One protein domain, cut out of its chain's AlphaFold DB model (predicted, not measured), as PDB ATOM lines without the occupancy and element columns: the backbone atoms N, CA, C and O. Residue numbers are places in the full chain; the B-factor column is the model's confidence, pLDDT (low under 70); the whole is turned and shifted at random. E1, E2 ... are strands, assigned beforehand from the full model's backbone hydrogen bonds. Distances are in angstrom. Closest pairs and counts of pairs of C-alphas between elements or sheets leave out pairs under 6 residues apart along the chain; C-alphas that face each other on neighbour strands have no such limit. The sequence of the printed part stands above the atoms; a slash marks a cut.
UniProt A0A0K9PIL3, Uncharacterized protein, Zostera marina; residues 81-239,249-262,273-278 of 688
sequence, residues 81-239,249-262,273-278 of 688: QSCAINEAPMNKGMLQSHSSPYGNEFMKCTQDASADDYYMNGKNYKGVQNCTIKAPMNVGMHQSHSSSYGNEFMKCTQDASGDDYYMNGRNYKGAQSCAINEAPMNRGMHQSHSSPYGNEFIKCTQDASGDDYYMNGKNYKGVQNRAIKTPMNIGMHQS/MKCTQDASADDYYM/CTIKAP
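This is residues 81 to 239, 249 to 262 and 273 to 278 of the 688 residues of an uncharacterized protein of Zostera marina (UniProt A0A0K9PIL3). The chain is wound in long, flattened turns stacked one on the next, a solenoid in which each turn runs out along one side, folds back along the other and doubles round at the far end. Like strands of successive turns lie side by side: E1, E4, E7 and E10 make one long wall, E2, E5, E8 and E11 make the wall facing it as a sandwich, and E3, E6 and E9 bend over to close one end, with E12 beside E9. The printed part has 179 residues with no named helix and twelve named strands, E1 to E12 in order along the chain, in three sheets of order E1 E4 E7 E10, E2 E5 E8 E11 and E3 E6 E9 E12, each all parallel; the class is all strand. The outline is a rod spanning 68 by 24 by 23 A, and the whole is loose, with a radius of gyration of the C-alphas of 21.2 A.

The sheet at the bent end holds E3, residues 117 to 133, E6, residues 165 to 180, E9, residues 212 to 228, and E12, residues 259 to 262. E3 bends by 163 degrees at residue 125, whose C-alpha is at (52.706, 56.852, -17.195), and its first and last C-alphas are 13.2 A apart. E6 bends by 169 degrees at residue 168 and E9 by 165 degrees at residue 216. E2, residues 105 to 114, measures 29.5 A; E5, residues 152 to 161, 29.7 A; E8, residues 200 to 209, 29.6 A; and E11, residues 249 to 256, 23.2 A. E1, residues 90 to 98, begins with C-alpha 90 at (52.525, 40.475, 13.346) and measures 26.5 A. E4, residues 137 to 145, and E7, residues 185 to 193, each measure 26.8 A, and E10, residues 232 to 239, measures 23.7 A. The last strand, E12, ends with C-alpha 262 at (39.485, 48.093, -17.596).

The sheet E3 E6 E9 E12 is twisted, its C-alphas up to 7.7 A off their best plane. E3 and E6 are parallel, with N 120 and O 166 within hydrogen-bond range at 2.8 A. E6 and E9 are parallel, with N 216 and O 167 at 2.8 A, and E9 and E12 are parallel, with N 213 and O 259 at 2.8 A. Residues 81 to 82 pair with residues 129 to 130 of E3, parallel. E11 runs on into E12 across a break of 2 residues, at 27 degrees. In the sheet E2 E5 E8 E11, E2 and E5 stand at 1 degree, parallel, with N 107 and O 153 at 2.8 A; N 204 of E8 and O 250 of E11 are also 2.8 A apart. This sheet and the sheet E1 E4 E7 E10 form a sandwich, two sheets face to face, their facing parts 10.8 A centre to centre and their best planes 6 degrees apart. The closest C-alphas of E1 and E2 are those of Lys 92 and Gln 111, 7.7 A apart. E5 and E7 are near each other, with 8 pairs of C-alphas within 10 A. Within the sheet E1 E4 E7 E10, N 92 of E1 and O 138 of E4 are 2.9 A apart, and N 187 of E7 and O 233 of E10 are 2.8 A apart. E1 and E10 are its edge strands.

The two C-alphas farthest apart are those of Lys 123 and Ser 195, 68.8 A. Residues 240 to 248 are not printed, and C-alphas 239 and 249 are 14.4 A apart across this cut, which the link E10 to E11 spans. Residues 263 to 272 are not printed either, with C-alphas 262 and 273 15.0 A apart. Of the links printed whole, E1 to E2, E4 to E5 and E7 to E8 are short and the others tight. The mean pLDDT of the printed part is 74.3, and 55 residues are under 70, among them residues 81 to 90, 127 to 136, 175 to 183 and 273 to 277.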
ATOM      1  N   GLN A  81      57.940  52.870  -8.347       62.41
ATOM      2  CA  GLN A  81      57.197  53.015  -7.104       62.41
ATOM      3  C   GLN A  81      57.224  51.656  -6.408       62.41
ATOM      4  O   GLN A  81      56.901  50.643  -7.026       62.41
ATOM      5  N   SER A  82      57.649  51.636  -5.148       58.62
ATOM      6  CA  SER A  82      57.556  50.453  -4.303       58.62
ATOM      7  C   SER A  82      56.773  50.833  -3.062       58.62
ATOM      8  O   SER A  82      57.210  51.732  -2.346       58.62
ATOM      9  N   CYS A  83      55.655  50.160  -2.820       55.72
ATOM     10  CA  CYS A  83      55.038  50.119  -1.504       55.72
ATOM     11  C   CYS A  83      55.302  48.744  -0.896       55.72
ATOM     12  O   CYS A  83      55.464  47.762  -1.621       55.72
ATOM     13  N   ALA A  84      55.475  48.675   0.417       55.28
ATOM     14  CA  ALA A  84      55.593  47.401   1.105       55.28
ATOM     15  C   ALA A  84      55.414  47.607   2.600       55.28
ATOM     16  O   ALA A  84      56.141  48.402   3.202       55.28
ATOM     17  N   ILE A  85      54.531  46.808   3.195       53.94
ATOM     18  CA  ILE A  85      54.468  46.622   4.643       53.94
ATOM     19  C   ILE A  85      55.658  45.720   5.018       53.94
ATOM     20  O   ILE A  85      55.545  44.500   5.138       53.94
ATOM     21  N   ASN A  86      56.843  46.337   5.076       47.25
ATOM     22  CA  ASN A  86      58.116  45.716   5.442       47.25
ATOM     23  C   ASN A  86      58.365  45.904   6.945       47.25
ATOM     24  O   ASN A  86      59.213  46.712   7.320       47.25
ATOM     25  N   GLU A  87      57.676  45.165   7.809       50.59
ATOM     26  CA  GLU A  87      58.011  45.165   9.237       50.59
ATOM     27  C   GLU A  87      57.764  43.800   9.901       50.59
ATOM     28  O   GLU A  87      57.476  42.812   9.225       50.59
ATOM     29  N   ALA A  88      58.055  43.714  11.201       53.25
ATOM     30  CA  ALA A  88      58.205  42.463  11.949       53.25
ATOM     31  C   ALA A  88      56.958  41.543  11.898       53.25
ATOM     32  O   ALA A  88      55.849  42.040  11.713       53.25
ATOM     33  N   PRO A  89      57.110  40.215  12.116       60.34
ATOM     34  CA  PRO A  89      55.983  39.281  12.214       60.34
ATOM     35  C   PRO A  89      54.886  39.805  13.150       60.34
ATOM     36  O   PRO A  89      55.127  40.037  14.338       60.34
ATOM     37  N   MET A  90      53.677  39.966  12.610       64.69
ATOM     38  CA  MET A  90      52.525  40.475  13.346       64.69
ATOM     39  C   MET A  90      51.896  39.313  14.120       64.69
ATOM     40  O   MET A  90      50.913  38.704  13.698       64.69
ATOM     41  N   ASN A  91      52.520  38.973  15.246       73.50
ATOM     42  CA  ASN A  91      52.072  37.907  16.135       73.50
ATOM     43  C   ASN A  91      51.122  38.471  17.197       73.50
ATOM     44  O   ASN A  91      51.527  39.316  17.999       73.50
ATOM     45  N   LYS A  92      49.888  37.965  17.258       74.56
ATOM     46  CA  LYS A  92      48.903  38.316  18.285       74.56
ATOM     47  C   LYS A  92      48.555  37.082  19.116       74.56
ATOM     48  O   LYS A  92      47.988  36.118  18.615       74.56
ATOM     49  N   GLY A  93      48.928  37.106  20.392       71.50
ATOM     50  CA  GLY A  93      48.658  36.027  21.341       71.50
ATOM     51  C   GLY A  93      47.613  36.436  22.373       71.50
ATOM     52  O   GLY A  93      47.752  37.495  22.983       71.50
ATOM     53  N   MET A  94      46.612  35.590  22.612       73.69
ATOM     54  CA  MET A  94      45.752  35.665  23.794       73.69
ATOM     55  C   MET A  94      45.897  34.375  24.600       73.69
ATOM     56  O   MET A  94      45.761  33.277  24.065       73.69
ATOM     57  N   LEU A  95      46.196  34.524  25.888       75.19
ATOM     58  CA  LEU A  95      46.283  33.433  26.851       75.19
ATOM     59  C   LEU A  95      45.346  33.761  28.011       75.19
ATOM     60  O   LEU A  95      45.542  34.775  28.682       75.19
ATOM     61  N   GLN A  96      44.362  32.901  28.255       70.69
ATOM     62  CA  GLN A  96      43.533  32.948  29.456       70.69
ATOM     63  C   GLN A  96      43.652  31.626  30.210       70.69
ATOM     64  O   GLN A  96      43.581  30.544  29.630       70.69
ATOM     65  N   SER A  97      43.865  31.726  31.519       70.56
ATOM     66  CA  SER A  97      43.869  30.581  32.419       70.56
ATOM     67  C   SER A  97      43.190  30.954  33.732       70.56
ATOM     68  O   SER A  97      43.617  31.857  34.459       70.56
ATOM     69  N   HIS A  98      42.091  30.268  34.026       68.62
ATOM     70  CA  HIS A  98      41.259  30.521  35.204       68.62
ATOM     71  C   HIS A  98      40.946  29.202  35.902       68.62
ATOM     72  O   HIS A  98      40.656  28.200  35.253       68.62
ATOM     73  N   SER A  99      41.022  29.182  37.234       59.12
ATOM     74  CA  SER A  99      40.748  27.963  37.997       59.12
ATOM     75  C   SER A  99      39.256  27.631  37.996       59.12
ATOM     76  O   SER A  99      38.882  26.512  37.644       59.12
ATOM     77  N   SER A 100      38.410  28.604  38.338       64.44
ATOM     78  CA  SER A 100      36.954  28.438  38.327       64.44
ATOM     79  C   SER A 100      36.230  29.749  37.997       64.44
ATOM     80  O   SER A 100      35.814  30.455  38.924       64.44
ATOM     81  N   PRO A 101      36.138  30.144  36.714       64.25
ATOM     82  CA  PRO A 101      35.354  31.310  36.331       64.25
ATOM     83  C   PRO A 101      33.847  31.044  36.481       64.25
ATOM     84  O   PRO A 101      33.364  29.937  36.242       64.25
ATOM     85  N   TYR A 102      33.115  32.080  36.896       68.94
ATOM     86  CA  TYR A 102      31.661  32.073  37.066       68.94
ATOM     87  C   TYR A 102      31.053  33.255  36.302       68.94
ATOM     88  O   TYR A 102      31.388  34.408  36.583       68.94
ATOM     89  N   GLY A 103      30.116  32.968  35.400       73.06
ATOM     90  CA  GLY A 103      29.538  33.921  34.452       73.06
ATOM     91  C   GLY A 103      29.988  33.639  33.017       73.06
ATOM     92  O   GLY A 103      30.858  32.808  32.787       73.06
ATOM     93  N   ASN A 104      29.372  34.319  32.047       77.25
ATOM     94  CA  ASN A 104      29.714  34.136  30.636       77.25
ATOM     95  C   ASN A 104      31.071  34.776  30.307       77.25
ATOM     96  O   ASN A 104      31.315  35.924  30.693       77.25
ATOM     97  N   GLU A 105      31.905  34.075  29.542       75.56
ATOM     98  CA  GLU A 105      33.196  34.574  29.062       75.56
ATOM     99  C   GLU A 105      33.117  34.996  27.591       75.56
ATOM    100  O   GLU A 105      32.461  34.350  26.778       75.56
ATOM    101  N   PHE A 106      33.799  36.089  27.239       76.94
ATOM    102  CA  PHE A 106      33.863  36.608  25.871       76.94
ATOM    103  C   PHE A 106      35.317  36.893  25.485       76.94
ATOM    104  O   PHE A 106      35.963  37.771  26.065       76.94
ATOM    105  N   MET A 107      35.826  36.195  24.468       79.50
ATOM    106  CA  MET A 107      37.171  36.374  23.922       79.50
ATOM    107  C   MET A 107      37.089  36.773  22.438       79.50
ATOM    108  O   MET A 107      36.782  35.947  21.582       79.50
ATOM    109  N   LYS A 108      37.377  38.044  22.111       80.81
ATOM    110  CA  LYS A 108      37.421  38.559  20.725       80.81
ATOM    111  C   LYS A 108      38.858  38.903  20.321       80.81
ATOM    112  O   LYS A 108      39.481  39.777  20.923       80.81
ATOM    113  N   CYS A 109      39.369  38.257  19.273       79.50
ATOM    114  CA  CYS A 109      40.680  38.531  18.685       79.50
ATOM    115  C   CYS A 109      40.559  38.846  17.186       79.50
ATOM    116  O   CYS A 109      40.494  37.943  16.358       79.50
ATOM    117  N   THR A 110      40.555  40.132  16.846       79.12
ATOM    118  CA  THR A 110      40.582  40.631  15.460       79.12
ATOM    119  C   THR A 110      42.011  41.034  15.074       79.12
ATOM    120  O   THR A 110      42.703  41.649  15.896       79.12
ATOM    121  N   GLN A 111      42.481  40.685  13.877       79.31
ATOM    122  CA  GLN A 111      43.765  41.130  13.329       79.31
ATOM    123  C   GLN A 111      43.634  41.404  11.830       79.31
ATOM    124  O   GLN A 111      43.587  40.465  11.041       79.31
ATOM    125  N   ASP A 112      43.718  42.676  11.458       78.12
ATOM    126  CA  ASP A 112      43.500  43.111  10.080       78.12
ATOM    127  C   ASP A 112      44.822  43.626   9.493       78.12
ATOM    128  O   ASP A 112      45.598  44.301  10.181       78.12
ATOM    129  N   ALA A 113      45.076  43.322   8.225       73.00
ATOM    130  CA  ALA A 113      46.176  43.863   7.438       73.00
ATOM    131  C   ALA A 113      45.665  44.268   6.052       73.00
ATOM    132  O   ALA A 113      45.615  43.457   5.132       73.00
ATOM    133  N   SER A 114      45.311  45.540   5.897       72.50
ATOM    134  CA  SER A 114      45.021  46.139   4.593       72.50
ATOM    135  C   SER A 114      46.256  46.842   4.039       72.50
ATOM    136  O   SER A 114      47.001  47.475   4.795       72.50
ATOM    137  N   ALA A 115      46.446  46.772   2.725       65.81
ATOM    138  CA  ALA A 115      47.399  47.615   2.014       65.81
ATOM    139  C   ALA A 115      46.779  48.999   1.657       65.81
ATOM    140  O   ALA A 115      45.708  49.347   2.158       65.81
ATOM    141  N   ASP A 116      47.482  49.835   0.886       64.94
ATOM    142  CA  ASP A 116      47.178  51.268   0.714       64.94
ATOM    143  C   ASP A 116      46.418  51.565  -0.598       64.94
ATOM    144  O   ASP A 116      46.830  51.137  -1.674       64.94
ATOM    145  N   ASP A 117      45.391  52.424  -0.577       72.25
ATOM    146  CA  ASP A 117      44.683  52.794  -1.816       72.25
ATOM    147  C   ASP A 117      45.495  53.786  -2.692       72.25
ATOM    148  O   ASP A 117      45.835  54.909  -2.277       72.25
ATOM    149  N   TYR A 118      45.717  53.441  -3.968       67.31
ATOM    150  CA  TYR A 118      46.521  54.209  -4.929       67.31
ATOM    151  C   TYR A 118      45.707  54.934  -6.006       67.31
ATOM    152  O   TYR A 118      45.274  54.356  -7.005       67.31
ATOM    153  N   TYR A 119      45.646  56.266  -5.913       71.88
ATOM    154  CA  TYR A 119      44.982  57.117  -6.905       71.88
ATOM    155  C   TYR A 119      45.986  57.842  -7.813       71.88
ATOM    156  O   TYR A 119      46.677  58.781  -7.409       71.88
ATOM    157  N   MET A 120      46.020  57.456  -9.090       68.44
ATOM    158  CA  MET A 120      46.934  57.965 -10.117       68.44
ATOM    159  C   MET A 120      46.197  58.692 -11.248       68.44
ATOM    160  O   MET A 120      45.424  58.097 -12.000       68.44
ATOM    161  N   ASN A 121      46.512  59.975 -11.453       70.56
ATOM    162  CA  ASN A 121      45.948  60.784 -12.539       70.56
ATOM    163  C   ASN A 121      47.049  61.468 -13.374       70.56
ATOM    164  O   ASN A 121      47.797  62.323 -12.885       70.56
ATOM    165  N   GLY A 122      47.157  61.110 -14.662       67.06
ATOM    166  CA  GLY A 122      48.245  61.594 -15.518       67.06
ATOM    167  C   GLY A 122      48.087  61.320 -17.014       67.06
ATOM    168  O   GLY A 122      47.423  60.384 -17.438       67.06
ATOM    169  N   LYS A 123      48.703  62.123 -17.897       72.75
ATOM    170  CA  LYS A 123      48.549  61.902 -19.355       72.75
ATOM    171  C   LYS A 123      49.379  60.720 -19.849       72.75
ATOM    172  O   LYS A 123      48.888  59.973 -20.693       72.75
ATOM    173  N   ASN A 124      50.608  60.571 -19.364       75.12
ATOM    174  CA  ASN A 124      51.490  59.463 -19.720       75.12
ATOM    175  C   ASN A 124      52.145  58.896 -18.458       75.12
ATOM    176  O   ASN A 124      52.811  59.640 -17.738       75.12
ATOM    177  N   TYR A 125      52.004  57.594 -18.237       69.94
ATOM    178  CA  TYR A 125      52.706  56.852 -17.195       69.94
ATOM    179  C   TYR A 125      53.695  55.876 -17.832       69.94
ATOM    180  O   TYR A 125      53.343  55.145 -18.766       69.94
ATOM    181  N   LYS A 126      54.926  55.838 -17.321       72.62
ATOM    182  CA  LYS A 126      55.917  54.820 -17.673       72.62
ATOM    183  C   LYS A 126      56.769  54.476 -16.452       72.62
ATOM    184  O   LYS A 126      57.673  55.227 -16.104       72.62
ATOM    185  N   GLY A 127      56.527  53.327 -15.836       67.94
ATOM    186  CA  GLY A 127      57.215  52.952 -14.606       67.94
ATOM    187  C   GLY A 127      57.087  51.479 -14.256       67.94
ATOM    188  O   GLY A 127      56.460  50.718 -14.994       67.94
ATOM    189  N   VAL A 128      57.687  51.105 -13.132       67.62
ATOM    190  CA  VAL A 128      57.455  49.814 -12.472       67.62
ATOM    191  C   VAL A 128      56.767  50.097 -11.143       67.62
ATOM    192  O   VAL A 128      57.193  51.008 -10.434       67.62
ATOM    193  N   GLN A 129      55.703  49.362 -10.842       66.75
ATOM    194  CA  GLN A 129      55.038  49.373  -9.538       66.75
ATOM    195  C   GLN A 129      55.204  48.001  -8.900       66.75
ATOM    196  O   GLN A 129      54.830  47.000  -9.510       66.75
ATOM    197  N   ASN A 130      55.773  47.983  -7.699       65.50
ATOM    198  CA  ASN A 130      55.869  46.795  -6.867       65.50
ATOM    199  C   ASN A 130      55.141  47.072  -5.556       65.50
ATOM    200  O   ASN A 130      55.512  48.020  -4.864       65.50
ATOM    201  N   CYS A 131      54.163  46.249  -5.209       60.72
ATOM    202  CA  CYS A 131      53.474  46.346  -3.930       60.72
ATOM    203  C   CYS A 131      53.326  44.967  -3.301       60.72
ATOM    204  O   CYS A 131      53.233  43.953  -3.999       60.72
ATOM    205  N   THR A 132      53.534  44.889  -1.989       62.56
ATOM    206  CA  THR A 132      53.640  43.604  -1.291       62.56
ATOM    207  C   THR A 132      53.453  43.796   0.211       62.56
ATOM    208  O   THR A 132      54.296  44.417   0.864       62.56
ATOM    209  N   ILE A 133      52.408  43.200   0.780       62.34
ATOM    210  CA  ILE A 133      52.398  42.855   2.208       62.34
ATOM    211  C   ILE A 133      53.446  41.744   2.392       62.34
ATOM    212  O   ILE A 133      53.487  40.836   1.566       62.34
ATOM    213  N   LYS A 134      54.345  41.829   3.386       62.66
ATOM    214  CA  LYS A 134      55.422  40.824   3.583       62.66
ATOM    215  C   LYS A 134      55.538  40.241   4.994       62.66
ATOM    216  O   LYS A 134      56.411  39.403   5.232       62.66
ATOM    217  N   ALA A 135      54.719  40.704   5.932       62.41
ATOM    218  CA  ALA A 135      54.749  40.238   7.311       62.41
ATOM    219  C   ALA A 135      53.821  39.021   7.487       62.41
ATOM    220  O   ALA A 135      52.650  39.112   7.111       62.41
ATOM    221  N   PRO A 136      54.280  37.903   8.085       69.31
ATOM    222  CA  PRO A 136      53.377  36.828   8.483       69.31
ATOM    223  C   PRO A 136      52.443  37.318   9.594       69.31
ATOM    224  O   PRO A 136      52.864  38.052  10.498       69.31
ATOM    225  N   MET A 137      51.197  36.858   9.550       74.62
ATOM    226  CA  MET A 137      50.169  37.151  10.547       74.62
ATOM    227  C   MET A 137      49.880  35.867  11.315       74.62
ATOM    228  O   MET A 137      49.320  34.921  10.765       74.62
ATOM    229  N   ASN A 138      50.283  35.809  12.584       81.00
ATOM    230  CA  ASN A 138      50.047  34.632  13.418       81.00
ATOM    231  C   ASN A 138      49.144  35.006  14.593       81.00
ATOM    232  O   ASN A 138      49.566  35.777  15.459       81.00
ATOM    233  N   VAL A 139      47.946  34.422  14.667       81.75
ATOM    234  CA  VAL A 139      47.123  34.458  15.882       81.75
ATOM    235  C   VAL A 139      47.289  33.155  16.650       81.75
ATOM    236  O   VAL A 139      47.082  32.074  16.107       81.75
ATOM    237  N   GLY A 140      47.626  33.266  17.933       81.25
ATOM    238  CA  GLY A 140      47.539  32.172  18.894       81.25
ATOM    239  C   GLY A 140      46.492  32.492  19.955       81.25
ATOM    240  O   GLY A 140      46.608  33.515  20.630       81.25
ATOM    241  N   MET A 141      45.498  31.630  20.130       80.19
ATOM    242  CA  MET A 141      44.540  31.711  21.235       80.19
ATOM    243  C   MET A 141      44.646  30.433  22.062       80.19
ATOM    244  O   MET A 141      44.519  29.330  21.536       80.19
ATOM    245  N   HIS A 142      44.938  30.587  23.351       81.00
ATOM    246  CA  HIS A 142      45.053  29.477  24.285       81.00
ATOM    247  C   HIS A 142      44.182  29.733  25.512       81.00
ATOM    248  O   HIS A 142      44.384  30.717  26.229       81.00
ATOM    249  N   GLN A 143      43.274  28.806  25.796       77.81
ATOM    250  CA  GLN A 143      42.384  28.860  26.950       77.81
ATOM    251  C   GLN A 143      42.537  27.585  27.783       77.81
ATOM    252  O   GLN A 143      42.632  26.475  27.249       77.81
ATOM    253  N   SER A 144      42.613  27.734  29.104       79.00
ATOM    254  CA  SER A 144      42.622  26.589  30.013       79.00
ATOM    255  C   SER A 144      41.838  26.837  31.299       79.00
ATOM    256  O   SER A 144      42.140  27.759  32.065       79.00
ATOM    257  N   HIS A 145      40.850  25.979  31.566       74.25
ATOM    258  CA  HIS A 145      40.033  26.045  32.783       74.25
ATOM    259  C   HIS A 145      39.968  24.708  33.514       74.25
ATOM    260  O   HIS A 145      39.787  23.658  32.898       74.25
ATOM    261  N   SER A 146      40.044  24.741  34.849       67.06
ATOM    262  CA  SER A 146      39.717  23.551  35.649       67.06
ATOM    263  C   SER A 146      38.208  23.365  35.849       67.06
ATOM    264  O   SER A 146      37.744  22.231  35.824       67.06
ATOM    265  N   SER A 147      37.415  24.433  35.980       65.50
ATOM    266  CA  SER A 147      35.944  24.328  36.017       65.50
ATOM    267  C   SER A 147      35.244  25.653  35.697       65.50
ATOM    268  O   SER A 147      35.089  26.496  36.578       65.50
ATOM    269  N   SER A 148      34.814  25.860  34.452       67.81
ATOM    270  CA  SER A 148      34.012  27.029  34.065       67.81
ATOM    271  C   SER A 148      32.514  26.806  34.309       67.81
ATOM    272  O   SER A 148      32.003  25.697  34.156       67.81
ATOM    273  N   TYR A 149      31.813  27.869  34.717       74.62
ATOM    274  CA  TYR A 149      30.359  27.898  34.910       74.62
ATOM    275  C   TYR A 149      29.754  29.131  34.228       74.62
ATOM    276  O   TYR A 149      29.732  30.221  34.807       74.62
ATOM    277  N   GLY A 150      29.223  28.952  33.025       76.25
ATOM    278  CA  GLY A 150      28.693  30.008  32.164       76.25
ATOM    279  C   GLY A 150      28.918  29.670  30.692       76.25
ATOM    280  O   GLY A 150      29.619  28.716  30.379       76.25
ATOM    281  N   ASN A 151      28.316  30.440  29.788       81.25
ATOM    282  CA  ASN A 151      28.544  30.242  28.355       81.25
ATOM    283  C   ASN A 151      29.870  30.885  27.927       81.25
ATOM    284  O   ASN A 151      30.162  32.014  28.332       81.25
ATOM    285  N   GLU A 152      30.624  30.211  27.066       80.56
ATOM    286  CA  GLU A 152      31.902  30.696  26.537       80.56
ATOM    287  C   GLU A 152      31.733  31.138  25.075       80.56
ATOM    288  O   GLU A 152      31.178  30.412  24.252       80.56
ATOM    289  N   PHE A 153      32.177  32.354  24.746       81.00
ATOM    290  CA  PHE A 153      32.066  32.939  23.408       81.00
ATOM    291  C   PHE A 153      33.447  33.343  22.884       81.00
ATOM    292  O   PHE A 153      34.019  34.348  23.317       81.00
ATOM    293  N   MET A 154      33.966  32.610  21.904       83.50
ATOM    294  CA  MET A 154      35.229  32.908  21.235       83.50
ATOM    295  C   MET A 154      34.987  33.384  19.799       83.50
ATOM    296  O   MET A 154      34.449  32.652  18.975       83.50
ATOM    297  N   LYS A 155      35.440  34.598  19.459       83.19
ATOM    298  CA  LYS A 155      35.505  35.085  18.071       83.19
ATOM    299  C   LYS A 155      36.940  35.408  17.686       83.19
ATOM    300  O   LYS A 155      37.589  36.231  18.334       83.19
ATOM    301  N   CYS A 156      37.408  34.843  16.578       82.94
ATOM    302  CA  CYS A 156      38.647  35.258  15.941       82.94
ATOM    303  C   CYS A 156      38.449  35.609  14.465       82.94
ATOM    304  O   CYS A 156      37.846  34.859  13.697       82.94
ATOM    305  N   THR A 157      39.009  36.751  14.079       83.75
ATOM    306  CA  THR A 157      38.927  37.347  12.742       83.75
ATOM    307  C   THR A 157      40.342  37.728  12.310       83.75
ATOM    308  O   THR A 157      41.129  38.196  13.140       83.75
ATOM    309  N   GLN A 158      40.714  37.385  11.079       83.69
ATOM    310  CA  GLN A 158      42.057  37.566  10.521       83.69
ATOM    311  C   GLN A 158      41.907  37.924   9.051       83.69
ATOM    312  O   GLN A 158      41.737  37.029   8.225       83.69
ATOM    313  N   ASP A 159      42.005  39.212   8.754       82.88
ATOM    314  CA  ASP A 159      41.567  39.740   7.469       82.88
ATOM    315  C   ASP A 159      42.779  40.359   6.770       82.88
ATOM    316  O   ASP A 159      43.487  41.187   7.353       82.88
ATOM    317  N   ALA A 160      43.060  39.945   5.537       78.12
ATOM    318  CA  ALA A 160      44.142  40.485   4.723       78.12
ATOM    319  C   ALA A 160      43.588  40.982   3.385       78.12
ATOM    320  O   ALA A 160      43.094  40.186   2.595       78.12
ATOM    321  N   SER A 161      43.695  42.284   3.113       78.50
ATOM    322  CA  SER A 161      43.199  42.871   1.862       78.50
ATOM    323  C   SER A 161      44.322  43.484   1.034       78.50
ATOM    324  O   SER A 161      45.244  44.107   1.578       78.50
ATOM    325  N   GLY A 162      44.202  43.367  -0.285       70.62
ATOM    326  CA  GLY A 162      45.048  44.056  -1.252       70.62
ATOM    327  C   GLY A 162      44.946  45.586  -1.228       70.62
ATOM    328  O   GLY A 162      44.269  46.191  -0.390       70.62
ATOM    329  N   ASP A 163      45.677  46.205  -2.155       69.81
ATOM    330  CA  ASP A 163      45.633  47.641  -2.458       69.81
ATOM    331  C   ASP A 163      44.538  47.932  -3.518       69.81
ATOM    332  O   ASP A 163      44.517  47.290  -4.574       69.81
ATOM    333  N   ASP A 164      43.731  48.990  -3.357       73.56
ATOM    334  CA  ASP A 164      42.814  49.446  -4.422       73.56
ATOM    335  C   ASP A 164      43.531  50.420  -5.391       73.56
ATOM    336  O   ASP A 164      44.013  51.490  -5.002       73.56
ATOM    337  N   TYR A 165      43.563  50.128  -6.696       70.25
ATOM    338  CA  TYR A 165      44.286  50.918  -7.706       70.25
ATOM    339  C   TYR A 165      43.384  51.661  -8.697       70.25
ATOM    340  O   TYR A 165      42.902  51.116  -9.695       70.25
ATOM    341  N   TYR A 166      43.313  52.983  -8.550       75.56
ATOM    342  CA  TYR A 166      42.556  53.874  -9.431       75.56
ATOM    343  C   TYR A 166      43.475  54.624 -10.404       75.56
ATOM    344  O   TYR A 166      44.096  55.634 -10.065       75.56
ATOM    345  N   MET A 167      43.545  54.172 -11.660       72.19
ATOM    346  CA  MET A 167      44.435  54.730 -12.688       72.19
ATOM    347  C   MET A 167      43.685  55.399 -13.844       72.19
ATOM    348  O   MET A 167      43.098  54.746 -14.706       72.19
ATOM    349  N   ASN A 168      43.793  56.727 -13.942       76.31
ATOM    350  CA  ASN A 168      43.206  57.529 -15.017       76.31
ATOM    351  C   ASN A 168      44.294  58.192 -15.879       76.31
ATOM    352  O   ASN A 168      44.998  59.107 -15.438       76.31
ATOM    353  N   GLY A 169      44.440  57.763 -17.139       71.94
ATOM    354  CA  GLY A 169      45.467  58.339 -18.007       71.94
ATOM    355  C   GLY A 169      45.435  57.968 -19.484       71.94
ATOM    356  O   GLY A 169      44.838  56.993 -19.911       71.94
ATOM    357  N   ARG A 170      46.078  58.762 -20.355       77.56
ATOM    358  CA  ARG A 170      45.974  58.515 -21.811       77.56
ATOM    359  C   ARG A 170      46.834  57.343 -22.276       77.56
ATOM    360  O   ARG A 170      46.365  56.584 -23.123       77.56
ATOM    361  N   ASN A 171      48.062  57.226 -21.782       78.00
ATOM    362  CA  ASN A 171      49.001  56.180 -22.183       78.00
ATOM    363  C   ASN A 171      49.696  55.584 -20.954       78.00
ATOM    364  O   ASN A 171      50.359  56.320 -20.224       78.00
ATOM    365  N   TYR A 172      49.610  54.268 -20.785       74.06
ATOM    366  CA  TYR A 172      50.347  53.503 -19.784       74.06
ATOM    367  C   TYR A 172      51.397  52.617 -20.466       74.06
ATOM    368  O   TYR A 172      51.091  51.924 -21.443       74.06
ATOM    369  N   LYS A 173      52.637  52.630 -19.964       76.62
ATOM    370  CA  LYS A 173      53.714  51.740 -20.417       76.62
ATOM    371  C   LYS A 173      54.615  51.289 -19.261       76.62
ATOM    372  O   LYS A 173      55.654  51.905 -19.035       76.62
ATOM    373  N   GLY A 174      54.261  50.211 -18.573       71.31
ATOM    374  CA  GLY A 174      54.962  49.779 -17.361       71.31
ATOM    375  C   GLY A 174      54.906  48.281 -17.092       71.31
ATOM    376  O   GLY A 174      54.390  47.523 -17.910       71.31
ATOM    377  N   ALA A 175      55.455  47.876 -15.953       68.75
ATOM    378  CA  ALA A 175      55.213  46.568 -15.356       68.75
ATOM    379  C   ALA A 175      54.632  46.773 -13.952       68.75
ATOM    380  O   ALA A 175      55.029  47.718 -13.268       68.75
ATOM    381  N   GLN A 176      53.702  45.919 -13.542       67.69
ATOM    382  CA  GLN A 176      53.147  45.910 -12.190       67.69
ATOM    383  C   GLN A 176      53.332  44.513 -11.606       67.69
ATOM    384  O   GLN A 176      53.005  43.526 -12.268       67.69
ATOM    385  N   SER A 177      53.875  44.436 -10.396       67.25
ATOM    386  CA  SER A 177      54.006  43.196  -9.638       67.25
ATOM    387  C   SER A 177      53.456  43.441  -8.241       67.25
ATOM    388  O   SER A 177      54.121  44.063  -7.420       67.25
ATOM    389  N   CYS A 178      52.220  43.021  -8.010       60.44
ATOM    390  CA  CYS A 178      51.528  43.210  -6.735       60.44
ATOM    391  C   CYS A 178      51.219  41.812  -6.187       60.44
ATOM    392  O   CYS A 178      50.960  40.906  -6.978       60.44
ATOM    393  N   ALA A 179      51.421  41.570  -4.897       61.03
ATOM    394  CA  ALA A 179      51.237  40.238  -4.332       61.03
ATOM    395  C   ALA A 179      50.907  40.313  -2.846       61.03
ATOM    396  O   ALA A 179      51.628  40.952  -2.074       61.03
ATOM    397  N   ILE A 180      49.870  39.584  -2.448       58.56
ATOM    398  CA  ILE A 180      49.484  39.449  -1.051       58.56
ATOM    399  C   ILE A 180      50.283  38.292  -0.457       58.56
ATOM    400  O   ILE A 180      50.029  37.120  -0.752       58.56
ATOM    401  N   ASN A 181      51.286  38.701   0.326       60.00
ATOM    402  CA  ASN A 181      52.152  37.939   1.226       60.00
ATOM    403  C   ASN A 181      52.859  36.689   0.659       60.00
ATOM    404  O   ASN A 181      52.266  35.737   0.171       60.00
ATOM    405  N   GLU A 182      54.187  36.658   0.811       59.41
ATOM    406  CA  GLU A 182      55.019  35.446   0.649       59.41
ATOM    407  C   GLU A 182      55.241  34.729   2.000       59.41
ATOM    408  O   GLU A 182      56.060  33.816   2.106       59.41
ATOM    409  N   ALA A 183      54.535  35.168   3.047       63.66
ATOM    410  CA  ALA A 183      54.651  34.713   4.427       63.66
ATOM    411  C   ALA A 183      53.262  34.299   4.959       63.66
ATOM    412  O   ALA A 183      52.281  34.946   4.606       63.66
ATOM    413  N   PRO A 184      53.147  33.235   5.774       73.31
ATOM    414  CA  PRO A 184      51.860  32.605   6.074       73.31
ATOM    415  C   PRO A 184      50.950  33.411   7.012       73.31
ATOM    416  O   PRO A 184      51.422  34.094   7.928       73.31
ATOM    417  N   MET A 185      49.642  33.235   6.814       80.06
ATOM    418  CA  MET A 185      48.582  33.562   7.769       80.06
ATOM    419  C   MET A 185      48.251  32.294   8.557       80.06
ATOM    420  O   MET A 185      47.640  31.368   8.030       80.06
ATOM    421  N   ASN A 186      48.681  32.226   9.817       83.19
ATOM    422  CA  ASN A 186      48.389  31.083  10.680       83.19
ATOM    423  C   ASN A 186      47.460  31.495  11.825       83.19
ATOM    424  O   ASN A 186      47.673  32.515  12.487       83.19
ATOM    425  N   ARG A 187      46.488  30.636  12.126       82.62
ATOM    426  CA  ARG A 187      45.717  30.634  13.368       82.62
ATOM    427  C   ARG A 187      45.980  29.327  14.098       82.62
ATOM    428  O   ARG A 187      45.814  28.258  13.521       82.62
ATOM    429  N   GLY A 188      46.361  29.422  15.365       82.88
ATOM    430  CA  GLY A 188      46.378  28.305  16.302       82.88
ATOM    431  C   GLY A 188      45.379  28.557  17.424       82.88
ATOM    432  O   GLY A 188      45.490  29.570  18.117       82.88
ATOM    433  N   MET A 189      44.432  27.645  17.615       82.81
ATOM    434  CA  MET A 189      43.538  27.618  18.772       82.81
ATOM    435  C   MET A 189      43.793  26.364  19.596       82.81
ATOM    436  O   MET A 189      43.843  25.261  19.055       82.81
ATOM    437  N   HIS A 190      43.971  26.538  20.903       84.06
ATOM    438  CA  HIS A 190      44.151  25.436  21.838       84.06
ATOM    439  C   HIS A 190      43.290  25.645  23.084       84.06
ATOM    440  O   HIS A 190      43.536  26.570  23.863       84.06
ATOM    441  N   GLN A 191      42.316  24.766  23.297       81.25
ATOM    442  CA  GLN A 191      41.432  24.808  24.460       81.25
ATOM    443  C   GLN A 191      41.554  23.530  25.282       81.25
ATOM    444  O   GLN A 191      41.682  22.421  24.758       81.25
ATOM    445  N   SER A 192      41.541  23.699  26.602       82.44
ATOM    446  CA  SER A 192      41.662  22.600  27.558       82.44
ATOM    447  C   SER A 192      40.794  22.858  28.788       82.44
ATOM    448  O   SER A 192      41.089  23.741  29.593       82.44
ATOM    449  N   HIS A 193      39.728  22.076  28.951       78.69
ATOM    450  CA  HIS A 193      38.755  22.263  30.031       78.69
ATOM    451  C   HIS A 193      38.559  20.953  30.795       78.69
ATOM    452  O   HIS A 193      38.377  19.900  30.187       78.69
ATOM    453  N   SER A 194      38.618  20.971  32.131       74.06
ATOM    454  CA  SER A 194      38.368  19.730  32.884       74.06
ATOM    455  C   SER A 194      36.869  19.427  32.937       74.06
ATOM    456  O   SER A 194      36.429  18.391  32.433       74.06
ATOM    457  N   SER A 195      36.084  20.356  33.484       72.62
ATOM    458  CA  SER A 195      34.628  20.213  33.594       72.62
ATOM    459  C   SER A 195      33.912  21.551  33.349       72.62
ATOM    460  O   SER A 195      33.573  22.228  34.323       72.62
ATOM    461  N   PRO A 196      33.748  21.980  32.081       72.12
ATOM    462  CA  PRO A 196      32.971  23.167  31.734       72.12
ATOM    463  C   PRO A 196      31.459  22.893  31.833       72.12
ATOM    464  O   PRO A 196      30.981  21.820  31.457       72.12
ATOM    465  N   TYR A 197      30.713  23.873  32.341       79.00
ATOM    466  CA  TYR A 197      29.253  23.866  32.466       79.00
ATOM    467  C   TYR A 197      28.662  25.116  31.804       79.00
ATOM    468  O   TYR A 197      28.758  26.214  32.358       79.00
ATOM    469  N   GLY A 198      27.996  24.941  30.665       80.44
ATOM    470  CA  GLY A 198      27.480  26.021  29.822       80.44
ATOM    471  C   GLY A 198      27.777  25.770  28.344       80.44
ATOM    472  O   GLY A 198      28.594  24.917  28.012       80.44
ATOM    473  N   ASN A 199      27.071  26.472  27.459       84.94
ATOM    474  CA  ASN A 199      27.249  26.307  26.015       84.94
ATOM    475  C   ASN A 199      28.523  27.020  25.537       84.94
ATOM    476  O   ASN A 199      28.824  28.124  25.997       84.94
ATOM    477  N   GLU A 200      29.191  26.442  24.547       85.06
ATOM    478  CA  GLU A 200      30.390  26.996  23.924       85.06
ATOM    479  C   GLU A 200      30.104  27.458  22.488       85.06
ATOM    480  O   GLU A 200      29.443  26.769  21.715       85.06
ATOM    481  N   PHE A 201      30.587  28.647  22.126       84.69
ATOM    482  CA  PHE A 201      30.375  29.264  20.818       84.69
ATOM    483  C   PHE A 201      31.705  29.745  20.239       84.69
ATOM    484  O   PHE A 201      32.245  30.766  20.669       84.69
ATOM    485  N   ILE A 202      32.213  29.047  19.225       87.00
ATOM    486  CA  ILE A 202      33.485  29.358  18.566       87.00
ATOM    487  C   ILE A 202      33.203  29.831  17.141       87.00
ATOM    488  O   ILE A 202      32.685  29.083  16.314       87.00
ATOM    489  N   LYS A 203      33.585  31.074  16.827       87.00
ATOM    490  CA  LYS A 203      33.552  31.634  15.473       87.00
ATOM    491  C   LYS A 203      34.955  32.010  15.002       87.00
ATOM    492  O   LYS A 203      35.599  32.890  15.572       87.00
ATOM    493  N   CYS A 204      35.393  31.398  13.911       87.25
ATOM    494  CA  CYS A 204      36.648  31.694  13.230       87.25
ATOM    495  C   CYS A 204      36.390  32.179  11.804       87.25
ATOM    496  O   CYS A 204      35.619  31.564  11.081       87.25
ATOM    497  N   THR A 205      37.052  33.266  11.417       87.44
ATOM    498  CA  THR A 205      37.013  33.874  10.069       87.44
ATOM    499  C   THR A 205      38.452  34.181   9.647       87.44
ATOM    500  O   THR A 205      39.247  34.596  10.500       87.44
ATOM    501  N   GLN A 206      38.845  33.847   8.424       86.75
ATOM    502  CA  GLN A 206      40.190  34.037   7.870       86.75
ATOM    503  C   GLN A 206      40.000  34.394   6.403       86.75
ATOM    504  O   GLN A 206      39.769  33.511   5.576       86.75
ATOM    505  N   ASP A 207      40.059  35.684   6.117       86.19
ATOM    506  CA  ASP A 207      39.526  36.224   4.878       86.19
ATOM    507  C   ASP A 207      40.685  36.939   4.161       86.19
ATOM    508  O   ASP A 207      41.354  37.802   4.740       86.19
ATOM    509  N   ALA A 208      40.992  36.537   2.926       81.25
ATOM    510  CA  ALA A 208      42.095  37.076   2.132       81.25
ATOM    511  C   ALA A 208      41.604  37.512   0.746       81.25
ATOM    512  O   ALA A 208      41.377  36.672  -0.121       81.25
ATOM    513  N   SER A 209      41.479  38.822   0.525       81.00
ATOM    514  CA  SER A 209      40.998  39.390  -0.740       81.00
ATOM    515  C   SER A 209      42.131  40.017  -1.546       81.00
ATOM    516  O   SER A 209      42.984  40.698  -0.969       81.00
ATOM    517  N   GLY A 210      42.115  39.843  -2.868       74.69
ATOM    518  CA  GLY A 210      43.069  40.429  -3.810       74.69
ATOM    519  C   GLY A 210      43.064  41.961  -3.888       74.69
ATOM    520  O   GLY A 210      42.506  42.670  -3.049       74.69
ATOM    521  N   ASP A 211      43.757  42.471  -4.905       73.44
ATOM    522  CA  ASP A 211      43.843  43.899  -5.228       73.44
ATOM    523  C   ASP A 211      42.765  44.307  -6.266       73.44
ATOM    524  O   ASP A 211      42.660  43.703  -7.338       73.44
ATOM    525  N   ASP A 212      42.069  45.425  -6.040       76.06
ATOM    526  CA  ASP A 212      41.058  45.994  -6.952       76.06
ATOM    527  C   ASP A 212      41.685  46.897  -8.047       76.06
ATOM    528  O   ASP A 212      42.425  47.839  -7.748       76.06
ATOM    529  N   TYR A 213      41.360  46.725  -9.340       70.31
ATOM    530  CA  TYR A 213      41.986  47.492 -10.443       70.31
ATOM    531  C   TYR A 213      41.043  48.295 -11.350       70.31
ATOM    532  O   TYR A 213      40.587  47.833 -12.398       70.31
ATOM    533  N   TYR A 214      40.930  49.599 -11.088       78.69
ATOM    534  CA  TYR A 214      40.144  50.548 -11.884       78.69
ATOM    535  C   TYR A 214      41.003  51.333 -12.891       78.69
ATOM    536  O   TYR A 214      41.539  52.412 -12.615       78.69
ATOM    537  N   MET A 215      41.106  50.825 -14.121       74.75
ATOM    538  CA  MET A 215      41.924  51.388 -15.205       74.75
ATOM    539  C   MET A 215      41.090  52.109 -16.273       74.75
ATOM    540  O   MET A 215      40.362  51.492 -17.050       74.75
ATOM    541  N   ASN A 216      41.288  53.419 -16.438       80.19
ATOM    542  CA  ASN A 216      40.672  54.214 -17.504       80.19
ATOM    543  C   ASN A 216      41.739  54.872 -18.393       80.19
ATOM    544  O   ASN A 216      42.401  55.833 -17.991       80.19
ATOM    545  N   GLY A 217      41.907  54.391 -19.633       73.94
ATOM    546  CA  GLY A 217      42.932  54.953 -20.510       73.94
ATOM    547  C   GLY A 217      42.923  54.579 -21.987       73.94
ATOM    548  O   GLY A 217      42.347  53.598 -22.426       73.94
ATOM    549  N   LYS A 218      43.566  55.387 -22.845       79.75
ATOM    550  CA  LYS A 218      43.481  55.158 -24.306       79.75
ATOM    551  C   LYS A 218      44.372  54.015 -24.781       79.75
ATOM    552  O   LYS A 218      43.938  53.266 -25.655       79.75
ATOM    553  N   ASN A 219      45.593  53.909 -24.265       80.88
ATOM    554  CA  ASN A 219      46.559  52.892 -24.668       80.88
ATOM    555  C   ASN A 219      47.250  52.301 -23.435       80.88
ATOM    556  O   ASN A 219      47.936  53.033 -22.724       80.88
ATOM    557  N   TYR A 220      47.131  50.993 -23.236       76.81
ATOM    558  CA  TYR A 220      47.865  50.235 -22.230       76.81
ATOM    559  C   TYR A 220      48.901  49.330 -22.903       76.81
ATOM    560  O   TYR A 220      48.597  48.652 -23.891       76.81
ATOM    561  N   LYS A 221      50.130  49.309 -22.378       80.00
ATOM    562  CA  LYS A 221      51.158  48.344 -22.779       80.00
ATOM    563  C   LYS A 221      52.039  47.928 -21.601       80.00
ATOM    564  O   LYS A 221      52.954  48.676 -21.260       80.00
ATOM    565  N   GLY A 222      51.854  46.731 -21.056       74.38
ATOM    566  CA  GLY A 222      52.621  46.302 -19.887       74.38
ATOM    567  C   GLY A 222      52.658  44.804 -19.626       74.38
ATOM    568  O   GLY A 222      52.197  44.016 -20.447       74.38
ATOM    569  N   VAL A 223      53.244  44.441 -18.490       73.12
ATOM    570  CA  VAL A 223      53.143  43.110 -17.881       73.12
ATOM    571  C   VAL A 223      52.561  43.305 -16.486       73.12
ATOM    572  O   VAL A 223      53.036  44.176 -15.759       73.12
ATOM    573  N   GLN A 224      51.546  42.527 -16.139       70.94
ATOM    574  CA  GLN A 224      50.997  42.407 -14.793       70.94
ATOM    575  C   GLN A 224      51.271  40.981 -14.318       70.94
ATOM    576  O   GLN A 224      50.922  40.036 -15.023       70.94
ATOM    577  N   ASN A 225      51.946  40.849 -13.178       67.88
ATOM    578  CA  ASN A 225      52.184  39.583 -12.491       67.88
ATOM    579  C   ASN A 225      51.647  39.725 -11.069       67.88
ATOM    580  O   ASN A 225      52.252  40.452 -10.277       67.88
ATOM    581  N   ARG A 226      50.545  39.056 -10.754       68.50
ATOM    582  CA  ARG A 226      49.887  39.116  -9.454       68.50
ATOM    583  C   ARG A 226      49.596  37.745  -8.901       68.50
ATOM    584  O   ARG A 226      49.479  36.782  -9.658       68.50
ATOM    585  N   ALA A 227      49.606  37.667  -7.580       65.56
ATOM    586  CA  ALA A 227      49.292  36.447  -6.871       65.56
ATOM    587  C   ALA A 227      49.064  36.700  -5.384       65.56
ATOM    588  O   ALA A 227      49.916  37.302  -4.722       65.56
ATOM    589  N   ILE A 228      48.004  36.102  -4.852       67.50
ATOM    590  CA  ILE A 228      47.941  35.730  -3.443       67.50
ATOM    591  C   ILE A 228      48.867  34.521  -3.281       67.50
ATOM    592  O   ILE A 228      48.657  33.470  -3.888       67.50
ATOM    593  N   LYS A 229      49.951  34.677  -2.519       69.94
ATOM    594  CA  LYS A 229      50.958  33.618  -2.292       69.94
ATOM    595  C   LYS A 229      51.002  33.164  -0.834       69.94
ATOM    596  O   LYS A 229      51.952  32.491  -0.435       69.94
ATOM    597  N   THR A 230      49.989  33.531  -0.057       69.12
ATOM    598  CA  THR A 230      49.932  33.359   1.395       69.12
ATOM    599  C   THR A 230      49.346  32.003   1.761       69.12
ATOM    600  O   THR A 230      48.167  31.789   1.497       69.12
ATOM    601  N   PRO A 231      50.099  31.081   2.390       78.06
ATOM    602  CA  PRO A 231      49.484  29.906   2.995       78.06
ATOM    603  C   PRO A 231      48.535  30.351   4.108       78.06
ATOM    604  O   PRO A 231      48.976  31.052   5.025       78.06
ATOM    605  N   MET A 232      47.271  29.940   4.032       84.38
ATOM    606  CA  MET A 232      46.275  30.186   5.077       84.38
ATOM    607  C   MET A 232      46.060  28.903   5.863       84.38
ATOM    608  O   MET A 232      45.588  27.910   5.318       84.38
ATOM    609  N   ASN A 233      46.431  28.900   7.139       88.12
ATOM    610  CA  ASN A 233      46.320  27.717   7.982       88.12
ATOM    611  C   ASN A 233      45.498  28.027   9.232       88.12
ATOM    612  O   ASN A 233      45.805  28.972   9.965       88.12
ATOM    613  N   ILE A 234      44.511  27.183   9.515       88.12
ATOM    614  CA  ILE A 234      43.817  27.117  10.800       88.12
ATOM    615  C   ILE A 234      44.140  25.767  11.424       88.12
ATOM    616  O   ILE A 234      43.809  24.731  10.862       88.12
ATOM    617  N   GLY A 235      44.786  25.787  12.586       88.50
ATOM    618  CA  GLY A 235      44.925  24.631  13.460       88.50
ATOM    619  C   GLY A 235      44.076  24.832  14.709       88.50
ATOM    620  O   GLY A 235      44.288  25.800  15.442       88.50
ATOM    621  N   MET A 236      43.145  23.920  14.964       87.19
ATOM    622  CA  MET A 236      42.364  23.865  16.196       87.19
ATOM    623  C   MET A 236      42.662  22.570  16.951       87.19
ATOM    624  O   MET A 236      42.791  21.498  16.358       87.19
ATOM    625  N   HIS A 237      42.797  22.675  18.269       88.12
ATOM    626  CA  HIS A 237      42.979  21.533  19.152       88.12
ATOM    627  C   HIS A 237      42.165  21.719  20.433       88.12
ATOM    628  O   HIS A 237      42.438  22.628  21.224       88.12
ATOM    629  N   GLN A 238      41.208  20.826  20.663       84.88
ATOM    630  CA  GLN A 238      40.347  20.838  21.842       84.88
ATOM    631  C   GLN A 238      40.509  19.558  22.659       84.88
ATOM    632  O   GLN A 238      40.581  18.441  22.133       84.88
ATOM    633  N   SER A 239      40.553  19.725  23.978       85.56
ATOM    634  CA  SER A 239      40.578  18.614  24.924       85.56
ATOM    635  C   SER A 239      39.691  18.897  26.130       85.56
ATOM    636  O   SER A 239      39.936  19.849  26.879       85.56
ATOM    637  N   MET A 249      30.567  25.343  16.822       88.75
ATOM    638  CA  MET A 249      31.742  25.748  16.067       88.75
ATOM    639  C   MET A 249      31.385  26.172  14.640       88.75
ATOM    640  O   MET A 249      30.774  25.431  13.872       88.75
ATOM    641  N   LYS A 250      31.823  27.370  14.249       90.12
ATOM    642  CA  LYS A 250      31.768  27.863  12.870       90.12
ATOM    643  C   LYS A 250      33.132  28.403  12.468       90.12
ATOM    644  O   LYS A 250      33.618  29.367  13.057       90.12
ATOM    645  N   CYS A 251      33.728  27.831  11.434       90.31
ATOM    646  CA  CYS A 251      35.015  28.263  10.913       90.31
ATOM    647  C   CYS A 251      34.927  28.497   9.404       90.31
ATOM    648  O   CYS A 251      34.562  27.592   8.657       90.31
ATOM    649  N   THR A 252      35.272  29.706   8.965       89.94
ATOM    650  CA  THR A 252      35.334  30.088   7.553       89.94
ATOM    651  C   THR A 252      36.762  30.454   7.152       89.94
ATOM    652  O   THR A 252      37.483  31.100   7.917       89.94
ATOM    653  N   GLN A 253      37.158  30.018   5.959       89.38
ATOM    654  CA  GLN A 253      38.273  30.573   5.196       89.38
ATOM    655  C   GLN A 253      37.729  31.063   3.857       89.38
ATOM    656  O   GLN A 253      37.038  30.301   3.186       89.38
ATOM    657  N   ASP A 254      38.057  32.290   3.479       87.62
ATOM    658  CA  ASP A 254      37.675  32.901   2.204       87.62
ATOM    659  C   ASP A 254      38.946  33.411   1.512       87.62
ATOM    660  O   ASP A 254      39.765  34.100   2.130       87.62
ATOM    661  N   ALA A 255      39.144  33.028   0.252       82.62
ATOM    662  CA  ALA A 255      40.169  33.583  -0.617       82.62
ATOM    663  C   ALA A 255      39.542  34.085  -1.922       82.62
ATOM    664  O   ALA A 255      39.184  33.281  -2.779       82.62
ATOM    665  N   SER A 256      39.502  35.400  -2.114       82.00
ATOM    666  CA  SER A 256      39.086  36.037  -3.371       82.00
ATOM    667  C   SER A 256      40.297  36.602  -4.105       82.00
ATOM    668  O   SER A 256      41.191  37.177  -3.481       82.00
ATOM    669  N   ALA A 257      40.363  36.419  -5.425       74.69
ATOM    670  CA  ALA A 257      41.475  36.902  -6.242       74.69
ATOM    671  C   ALA A 257      41.362  38.416  -6.574       74.69
ATOM    672  O   ALA A 257      40.793  39.183  -5.801       74.69
ATOM    673  N   ASP A 258      41.998  38.885  -7.655       73.62
ATOM    674  CA  ASP A 258      42.082  40.310  -8.017       73.62
ATOM    675  C   ASP A 258      40.937  40.740  -8.970       73.62
ATOM    676  O   ASP A 258      40.739  40.142 -10.030       73.62
ATOM    677  N   ASP A 259      40.311  41.891  -8.716       77.06
ATOM    678  CA  ASP A 259      39.240  42.463  -9.553       77.06
ATOM    679  C   ASP A 259      39.769  43.409 -10.660       77.06
ATOM    680  O   ASP A 259      40.644  44.252 -10.440       77.06
ATOM    681  N   TYR A 260      39.212  43.361 -11.882       71.38
ATOM    682  CA  TYR A 260      39.724  44.102 -13.052       71.38
ATOM    683  C   TYR A 260      38.688  44.910 -13.843       71.38
ATOM    684  O   TYR A 260      38.137  44.470 -14.856       71.38
ATOM    685  N   TYR A 261      38.605  46.207 -13.557       80.31
ATOM    686  CA  TYR A 261      37.761  47.169 -14.270       80.31
ATOM    687  C   TYR A 261      38.553  47.992 -15.298       80.31
ATOM    688  O   TYR A 261      39.033  49.100 -15.037       80.31
ATOM    689  N   MET A 262      38.672  47.485 -16.532       75.62
ATOM    690  CA  MET A 262      39.485  48.093 -17.596       75.62
ATOM    691  C   MET A 262      38.677  48.733 -18.734       75.62
ATOM    692  O   MET A 262      38.101  48.067 -19.591       75.62
ATOM    693  N   CYS A 273      47.678  36.318 -13.189       63.81
ATOM    694  CA  CYS A 273      47.023  36.478 -11.891       63.81
ATOM    695  C   CYS A 273      46.759  35.062 -11.363       63.81
ATOM    696  O   CYS A 273      46.562  34.142 -12.166       63.81
ATOM    697  N   THR A 274      46.990  34.802 -10.077       66.88
ATOM    698  CA  THR A 274      47.022  33.419  -9.572       66.88
ATOM    699  C   THR A 274      46.963  33.363  -8.044       66.88
ATOM    700  O   THR A 274      47.916  33.802  -7.402       66.88
ATOM    701  N   ILE A 275      45.957  32.731  -7.439       67.88
ATOM    702  CA  ILE A 275      46.102  32.257  -6.049       67.88
ATOM    703  C   ILE A 275      47.082  31.064  -6.090       67.88
ATOM    704  O   ILE A 275      46.969  30.194  -6.953       67.88
ATOM    705  N   LYS A 276      48.144  31.062  -5.277       67.25
ATOM    706  CA  LYS A 276      49.294  30.132  -5.410       67.25
ATOM    707  C   LYS A 276      49.628  29.345  -4.145       67.25
ATOM    708  O   LYS A 276      50.703  28.748  -4.076       67.25
ATOM    709  N   ALA A 277      48.767  29.370  -3.138       69.44
ATOM    710  CA  ALA A 277      49.129  28.936  -1.800       69.44
ATOM    711  C   ALA A 277      48.094  27.985  -1.197       69.44
ATOM    712  O   ALA A 277      46.915  28.094  -1.510       69.44
ATOM    713  N   PRO A 278      48.531  27.034  -0.354       77.38
ATOM    714  CA  PRO A 278      47.617  26.070   0.225       77.38
ATOM    715  C   PRO A 278      46.747  26.747   1.287       77.38
ATOM    716  O   PRO A 278      47.237  27.561   2.079       77.38
TER     717      PRO A 278